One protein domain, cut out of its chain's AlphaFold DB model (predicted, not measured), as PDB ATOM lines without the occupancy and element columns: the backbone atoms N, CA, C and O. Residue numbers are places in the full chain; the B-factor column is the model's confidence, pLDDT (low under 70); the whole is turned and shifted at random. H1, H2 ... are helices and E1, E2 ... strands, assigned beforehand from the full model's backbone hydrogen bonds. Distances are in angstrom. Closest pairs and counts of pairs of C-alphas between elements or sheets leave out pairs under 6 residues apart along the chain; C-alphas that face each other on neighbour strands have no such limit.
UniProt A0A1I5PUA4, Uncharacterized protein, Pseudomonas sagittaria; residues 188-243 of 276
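Overview. This is residues 188 to 243 of the 276 residues of an uncharacterized protein of Pseudomonas sagittaria (UniProt A0A1I5PUA4). Two antiparallel hairpins, E1 with E2 and E3 with E4, join side by side into one small sheet, curled like part of a barrel, and H2 runs on from the end of E4 as an arm; residues 234 to 239, of which 234 to 238 belong to H2, stick out free. H1, a short helix off the sheet, lies in the loop between the two hairpins. The 56 printed residues hold four named strands and two named helices, in the order E1, E2, H1, E3, E4, H2; the sheet's order is E2, E1, E4, E3, antiparallel throughout, and the class is mixed, helices and strands. The whole is only just loose, close to compact, with a radius of gyration of the C-alphas of 12.4 A and spans of 34 by 24 by 16 A.

Arrangement. In the sheet, the inner strands are E1, residues 192 to 197, and E4, residues 221 to 227, which are antiparallel at 147 degrees. Their C-alphas 195 and 225 face each other at 4.5 A, and N 196 and O 224 are within hydrogen-bond range at 2.8 A. E2, residues 200 to 202, is an edge strand and forms a hairpin with E1, with N 202 and O 195 at 2.8 A. The other edge strand, E3, residues 215 to 218, forms a hairpin with E4, with N 223 and O 216 at 2.8 A. The pairing of E4 is staggered: its residues 221 to 224 pair with E3 and 224 to 227 with E1. From edge to edge the strands' lines turn by 81 degrees and the way across turns by 93 degrees; the sheet is only just strongly twisted, with C-alphas up to 4.3 A off its best plane. H2, residues 228 to 238, only grazes the sheet, with its residues 228 to 231. The closest C-alphas of H2 and E1 are those of Asn 228 and Leu 192, 6.8 A apart. H1, residues 208 to 211, is not on the sheet and is apart from E1, E4 and H2. Every O i to N i+4 pair of H2 is within hydrogen-bond range; H1 is too short for such a pair, and its one O i to N i+3 pair is not within range.

Along the chain. E1 begins at C-alpha 192, (43.475, 4.185, -34.316), and is 14.7 A long; E2 measures 6.9 A, H1 5.2 A and E3 9.9 A. E4 covers 19.4 A, from C-alpha 221 at (49.185, 3.574, -15.859). H2 covers 15.4 A and ends at C-alpha 238, (60.376, -8.213, -37.819).

Size, cuts and confidence. The C-alphas of His 207 and Asn 239, the two farthest apart, are 36.1 A from each other. The printed part has no cut, and its links between named elements are tight. Its mean pLDDT is 81.1; residues 204 to 211 are under 70.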
ATOM      1  N   ASP A 188      44.690   1.176 -44.046       73.81
ATOM      2  CA  ASP A 188      44.674   2.587 -43.606       73.81
ATOM      3  C   ASP A 188      45.571   2.847 -42.377       73.81
ATOM      4  O   ASP A 188      45.181   2.628 -41.230       73.81
ATOM      5  N   ASP A 189      46.805   3.306 -42.629       73.56
ATOM      6  CA  ASP A 189      47.885   3.441 -41.634       73.56
ATOM      7  C   ASP A 189      47.510   4.328 -40.426       73.56
ATOM      8  O   ASP A 189      48.048   4.138 -39.324       73.56
ATOM      9  N   ASP A 190      46.571   5.259 -40.604       77.44
ATOM     10  CA  ASP A 190      46.182   6.237 -39.586       77.44
ATOM     11  C   ASP A 190      45.054   5.758 -38.661       77.44
ATOM     12  O   ASP A 190      44.805   6.378 -37.618       77.44
ATOM     13  N   GLN A 191      44.400   4.633 -38.977       77.19
ATOM     14  CA  GLN A 191      43.325   4.103 -38.145       77.19
ATOM     15  C   GLN A 191      43.834   3.790 -36.728       77.19
ATOM     16  O   GLN A 191      44.787   3.035 -36.519       77.19
ATOM     17  N   LEU A 192      43.164   4.371 -35.730       77.62
ATOM     18  CA  LEU A 192      43.475   4.185 -34.316       77.62
ATOM     19  C   LEU A 192      42.951   2.838 -33.802       77.62
ATOM     20  O   LEU A 192      41.751   2.575 -33.836       77.62
ATOM     21  N   LEU A 193      43.845   2.036 -33.221       76.62
ATOM     22  CA  LEU A 193      43.555   0.725 -32.623       76.62
ATOM     23  C   LEU A 193      43.458   0.769 -31.090       76.62
ATOM     24  O   LEU A 193      43.446  -0.262 -30.416       76.62
ATOM     25  N   GLY A 194      43.421   1.974 -30.526       79.44
ATOM     26  CA  GLY A 194      43.386   2.234 -29.091       79.44
ATOM     27  C   GLY A 194      44.753   2.576 -28.506       79.44
ATOM     28  O   GLY A 194      45.723   2.835 -29.222       79.44
ATOM     29  N   TYR A 195      44.811   2.596 -27.177       84.38
ATOM     30  CA  TYR A 195      46.017   2.898 -26.418       84.38
ATOM     31  C   TYR A 195      46.458   1.667 -25.641       84.38
ATOM     32  O   TYR A 195      45.679   1.081 -24.891       84.38
ATOM     33  N   TRP A 196      47.704   1.261 -25.838       87.69
ATOM     34  CA  TRP A 196      48.209  -0.032 -25.400       87.69
ATOM     35  C   TRP A 196      49.285   0.150 -24.338       87.69
ATOM     36  O   TRP A 196      50.087   1.087 -24.382       87.69
ATOM     37  N   ASN A 197      49.329  -0.776 -23.391       85.69
ATOM     38  CA  ASN A 197      50.458  -0.960 -22.494       85.69
ATOM     39  C   ASN A 197      50.612  -2.446 -22.134       85.69
ATOM     40  O   ASN A 197      49.921  -3.314 -22.664       85.69
ATOM     41  N   ARG A 198      51.522  -2.758 -21.205       81.44
ATOM     42  CA  ARG A 198      51.761  -4.143 -20.762       81.44
ATOM     43  C   ARG A 198      50.580  -4.781 -20.020       81.44
ATOM     44  O   ARG A 198      50.562  -5.997 -19.879       81.44
ATOM     45  N   LYS A 199      49.638  -3.979 -19.519       79.75
ATOM     46  CA  LYS A 199      48.451  -4.429 -18.783       79.75
ATOM     47  C   LYS A 199      47.233  -4.623 -19.687       79.75
ATOM     48  O   LYS A 199      46.291  -5.284 -19.270       79.75
ATOM     49  N   GLY A 200      47.252  -4.093 -20.911       77.69
ATOM     50  CA  GLY A 200      46.199  -4.314 -21.897       77.69
ATOM     51  C   GLY A 200      45.990  -3.133 -22.835       77.69
ATOM     52  O   GLY A 200      46.892  -2.332 -23.084       77.69
ATOM     53  N   VAL A 201      44.771  -3.049 -23.360       80.19
ATOM     54  CA  VAL A 201      44.343  -2.032 -24.324       80.19
ATOM     55  C   VAL A 201      43.186  -1.239 -23.731       80.19
ATOM     56  O   VAL A 201      42.248  -1.817 -23.187       80.19
ATOM     57  N   ILE A 202      43.236   0.087 -23.855       79.56
ATOM     58  CA  ILE A 202      42.131   0.981 -23.504       79.56
ATOM     59  C   ILE A 202      41.698   1.794 -24.718       79.56
ATOM     60  O   ILE A 202      42.499   2.127 -25.593       79.56
ATOM     61  N   ARG A 203      40.416   2.162 -24.752       70.81
ATOM     62  CA  ARG A 203      39.926   3.140 -25.721       70.81
ATOM     63  C   ARG A 203      40.097   4.574 -25.225       70.81
ATOM     64  O   ARG A 203      39.945   4.812 -24.017       70.81
ATOM     65  N   PRO A 204      40.345   5.511 -26.159       69.25
ATOM     66  CA  PRO A 204      40.152   6.929 -25.888       69.25
ATOM     67  C   PRO A 204      38.722   7.190 -25.418       69.25
ATOM     68  O   PRO A 204      37.781   6.519 -25.856       69.25
ATOM     69  N   TRP A 205      38.555   8.163 -24.528       67.00
ATOM     70  CA  TRP A 205      37.226   8.680 -24.226       67.00
ATOM     71  C   TRP A 205      36.655   9.414 -25.449       67.00
ATOM     72  O   TRP A 205      37.426   9.852 -26.301       67.00
ATOM     73  N   PRO A 206      35.326   9.615 -25.550       63.12
ATOM     74  CA  PRO A 206      34.716  10.347 -26.664       63.12
ATOM     75  C   PRO A 206      35.393  11.692 -26.991       63.12
ATOM     76  O   PRO A 206      35.546  12.029 -28.159       63.12
ATOM     77  N   HIS A 207      35.865  12.429 -25.978       63.47
ATOM     78  CA  HIS A 207      36.578  13.699 -26.165       63.47
ATOM     79  C   HIS A 207      38.013  13.538 -26.698       63.47
ATOM     80  O   HIS A 207      38.500  14.411 -27.413       63.47
ATOM     81  N   ASP A 208      38.673  12.413 -26.419       64.56
ATOM     82  CA  ASP A 208      40.024  12.105 -26.903       64.56
ATOM     83  C   ASP A 208      40.035  11.718 -28.390       64.56
ATOM     84  O   ASP A 208      41.092  11.721 -29.018       64.56
ATOM     85  N   TYR A 209      38.880  11.394 -28.987       62.50
ATOM     86  CA  TYR A 209      38.790  11.161 -30.435       62.50
ATOM     87  C   TYR A 209      39.017  12.438 -31.253       62.50
ATOM     88  O   TYR A 209      39.380  12.343 -32.420       62.50
ATOM     89  N   LEU A 210      38.827  13.620 -30.656       65.50
ATOM     90  CA  LEU A 210      39.051  14.905 -31.325       65.50
ATOM     91  C   LEU A 210      40.513  15.359 -31.241       65.50
ATOM     92  O   LEU A 210      41.017  15.981 -32.171       65.50
ATOM     93  N   SER A 211      41.192  15.058 -30.133       68.12
ATOM     94  CA  SER A 211      42.581  15.468 -29.883       68.12
ATOM     95  C   SER A 211      43.612  14.387 -30.218       68.12
ATOM     96  O   SER A 211      44.780  14.714 -30.419       68.12
ATOM     97  N   VAL A 212      43.192  13.116 -30.271       71.12
ATOM     98  CA  VAL A 212      43.987  11.904 -30.544       71.12
ATOM     99  C   VAL A 212      45.404  11.978 -29.946       71.12
ATOM    100  O   VAL A 212      46.392  11.961 -30.694       71.12
ATOM    101  N   PRO A 213      45.530  12.098 -28.608       81.88
ATOM    102  CA  PRO A 213      46.817  12.308 -27.951       81.88
ATOM    103  C   PRO A 213      47.812  11.167 -28.220       81.88
ATOM    104  O   PRO A 213      47.460  10.061 -28.615       81.88
ATOM    105  N   SER A 214      49.106  11.404 -27.996       85.62
ATOM    106  CA  SER A 214      50.119  10.344 -28.146       85.62
ATOM    107  C   SER A 214      50.040   9.281 -27.041       85.62
ATOM    108  O   SER A 214      50.498   8.151 -27.227       85.62
ATOM    109  N   HIS A 215      49.454   9.629 -25.892       87.88
ATOM    110  CA  HIS A 215      49.272   8.747 -24.745       87.88
ATOM    111  C   HIS A 215      48.070   9.167 -23.890       87.88
ATOM    112  O   HIS A 215      47.646  10.321 -23.930       87.88
ATOM    113  N   ILE A 216      47.560   8.225 -23.098       87.25
ATOM    114  CA  ILE A 216      46.516   8.440 -22.092       87.25
ATOM    115  C   ILE A 216      46.987   7.825 -20.778       87.25
ATOM    116  O   ILE A 216      47.436   6.677 -20.754       87.25
ATOM    117  N   ASP A 217      46.852   8.572 -19.685       87.75
ATOM    118  CA  ASP A 217      47.107   8.079 -18.333       87.75
ATOM    119  C   ASP A 217      45.767   7.681 -17.679       87.75
ATOM    120  O   ASP A 217      44.834   8.482 -17.599       87.75
ATOM    121  N   ARG A 218      45.635   6.425 -17.231       82.56
ATOM    122  CA  ARG A 218      44.417   5.897 -16.587       82.56
ATOM    123  C   ARG A 218      44.789   4.997 -15.412       82.56
ATOM    124  O   ARG A 218      45.563   4.060 -15.573       82.56
ATOM    125  N   ASN A 219      44.215   5.268 -14.239       83.44
ATOM    126  CA  ASN A 219      44.465   4.523 -12.994       83.44
ATOM    127  C   ASN A 219      45.961   4.395 -12.631       83.44
ATOM    128  O   ASN A 219      46.395   3.367 -12.121       83.44
ATOM    129  N   GLY A 220      46.754   5.436 -12.913       85.56
ATOM    130  CA  GLY A 220      48.198   5.457 -12.644       85.56
ATOM    131  C   GLY A 220      49.063   4.748 -13.692       85.56
ATOM    132  O   GLY A 220      50.282   4.730 -13.546       85.56
ATOM    133  N   ASP A 221      48.467   4.204 -14.755       88.62
ATOM    134  CA  ASP A 221      49.185   3.574 -15.859       88.62
ATOM    135  C   ASP A 221      49.116   4.419 -17.133       88.62
ATOM    136  O   ASP A 221      48.049   4.908 -17.510       88.62
ATOM    137  N   ARG A 222      50.248   4.519 -17.836       90.31
ATOM    138  CA  ARG A 222      50.337   5.156 -19.153       90.31
ATOM    139  C   ARG A 222      50.064   4.155 -20.265       90.31
ATOM    140  O   ARG A 222      50.628   3.058 -20.268       90.31
ATOM    141  N   TYR A 223      49.248   4.557 -21.229       89.25
ATOM    142  CA  TYR A 223      48.924   3.800 -22.433       89.25
ATOM    143  C   TYR A 223      49.309   4.614 -23.666       89.25
ATOM    144  O   TYR A 223      49.048   5.813 -23.719       89.25
ATOM    145  N   PHE A 224      49.922   3.975 -24.659       89.31
ATOM    146  CA  PHE A 224      50.453   4.642 -25.851       89.31
ATOM    147  C   PHE A 224      49.558   4.421 -27.057       89.31
ATOM    148  O   PHE A 224      49.052   3.318 -27.248       89.31
ATOM    149  N   LYS A 225      49.403   5.458 -27.882       87.31
ATOM    150  CA  LYS A 225      48.648   5.391 -29.132       87.31
ATOM    151  C   LYS A 225      49.223   4.300 -30.039       87.31
ATOM    152  O   LYS A 225      50.415   4.318 -30.344       87.31
ATOM    153  N   VAL A 226      48.370   3.393 -30.504       84.00
ATOM    154  CA  VAL A 226      48.721   2.382 -31.509       84.00
ATOM    155  C   VAL A 226      47.797   2.543 -32.707       84.00
ATOM    156  O   VAL A 226      46.577   2.598 -32.551       84.00
ATOM    157  N   THR A 227      48.376   2.630 -33.901       84.56
ATOM    158  CA  THR A 227      47.644   2.695 -35.174       84.56
ATOM    159  C   THR A 227      47.976   1.493 -36.047       84.56
ATOM    160  O   THR A 227      48.918   0.750 -35.756       84.56
ATOM    161  N   ASN A 228      47.244   1.325 -37.145       83.38
ATOM    162  CA  ASN A 228      47.564   0.330 -38.171       83.38
ATOM    163  C   ASN A 228      49.004   0.480 -38.683       83.38
ATOM    164  O   ASN A 228      49.721  -0.514 -38.792       83.38
ATOM    165  N   GLY A 229      49.491   1.715 -38.848       84.00
ATOM    166  CA  GLY A 229      50.873   1.995 -39.237       84.00
ATOM    167  C   GLY A 229      51.922   1.392 -38.292       84.00
ATOM    168  O   GLY A 229      52.992   0.981 -38.746       84.00
ATOM    169  N   ALA A 230      51.625   1.244 -36.994       84.81
ATOM    170  CA  ALA A 230      52.520   0.562 -36.056       84.81
ATOM    171  C   ALA A 230      52.650  -0.943 -36.367       84.81
ATOM    172  O   ALA A 230      53.744  -1.503 -36.269       84.81
ATOM    173  N   PHE A 231      51.568  -1.589 -36.809       86.25
ATOM    174  CA  PHE A 231      51.579  -2.984 -37.258       86.25
ATOM    175  C   PHE A 231      52.266  -3.129 -38.621       86.25
ATOM    176  O   PHE A 231      53.089  -4.030 -38.797       86.25
ATOM    177  N   THR A 232      52.033  -2.198 -39.551       84.69
ATOM    178  CA  THR A 232      52.752  -2.137 -40.834       84.69
ATOM    179  C   THR A 232      54.266  -2.025 -40.616       84.69
ATOM    180  O   THR A 232      55.053  -2.729 -41.256       84.69
ATOM    181  N   GLN A 233      54.701  -1.178 -39.678       87.00
ATOM    182  CA  GLN A 233      56.112  -1.048 -39.306       87.00
ATOM    183  C   GLN A 233      56.656  -2.315 -38.644       87.00
ATOM    184  O   GLN A 233      57.741  -2.766 -39.019       87.00
ATOM    185  N   TYR A 234      55.909  -2.915 -37.712       86.94
ATOM    186  CA  TYR A 234      56.295  -4.180 -37.084       86.94
ATOM    187  C   TYR A 234      56.551  -5.261 -38.139       86.94
ATOM    188  O   TYR A 234      57.609  -5.891 -38.125       86.94
ATOM    189  N   ARG A 235      55.639  -5.405 -39.111       90.12
ATOM    190  CA  ARG A 235      55.774  -6.351 -40.225       90.12
ATOM    191  C   ARG A 235      57.063  -6.161 -41.001       90.12
ATOM    192  O   ARG A 235      57.802  -7.123 -41.202       90.12
ATOM    193  N   LYS A 236      57.358  -4.918 -41.386       87.88
ATOM    194  CA  LYS A 236      58.576  -4.569 -42.128       87.88
ATOM    195  C   LYS A 236      59.848  -4.845 -41.321       87.88
ATOM    196  O   LYS A 236      60.826  -5.327 -41.876       87.88
ATOM    197  N   GLN A 237      59.842  -4.554 -40.020       91.44
ATOM    198  CA  GLN A 237      61.033  -4.667 -39.170       91.44
ATOM    199  C   GLN A 237      61.312  -6.092 -38.686       91.44
ATOM    200  O   GLN A 237      62.469  -6.465 -38.509       91.44
ATOM    201  N   LYS A 238      60.263  -6.870 -38.405       89.19
ATOM    202  CA  LYS A 238      60.376  -8.213 -37.819       89.19
ATOM    203  C   LYS A 238      60.204  -9.335 -38.831       89.19
ATOM    204  O   LYS A 238      60.464 -10.482 -38.486       89.19
ATOM    205  N   ASN A 239      59.785  -9.018 -40.059       88.38
ATOM    206  CA  ASN A 239      59.396  -9.998 -41.074       88.38
ATOM    207  C   ASN A 239      58.326 -10.990 -40.557       88.38
ATOM    208  O   ASN A 239      58.273 -12.158 -40.944       88.38
ATOM    209  N   GLN A 240      57.473 -10.498 -39.660       87.75
ATOM    210  CA  GLN A 240      56.438 -11.222 -38.923       87.75
ATOM    211  C   GLN A 240      55.178 -10.366 -38.875       87.75
ATOM    212  O   GLN A 240      55.291  -9.152 -38.754       87.75
ATOM    213  N   GLY A 241      53.988 -10.953 -38.930       83.62
ATOM    214  CA  GLY A 241      52.748 -10.177 -38.992       83.62
ATOM    215  C   GLY A 241      51.940 -10.491 -40.235       83.62
ATOM    216  O   GLY A 241      51.856  -9.659 -41.137       83.62
ATOM    217  N   GLY A 242      51.394 -11.698 -40.323       86.25
ATOM    218  CA  GLY A 242      50.639 -12.143 -41.495       86.25
ATOM    219  C   GLY A 242      49.144 -11.861 -41.378       86.25
ATOM    220  O   GLY A 242      48.526 -12.306 -40.413       86.25
ATOM    221  N   ASP A 243      48.562 -11.184 -42.372       88.81
ATOM    222  CA  ASP A 243      47.105 -11.071 -42.522       88.81
ATOM    223  C   ASP A 243      46.473 -12.471 -42.642       88.81
ATOM    224  O   ASP A 243      47.026 -13.367 -43.289       88.81
TER     225      ASP A 243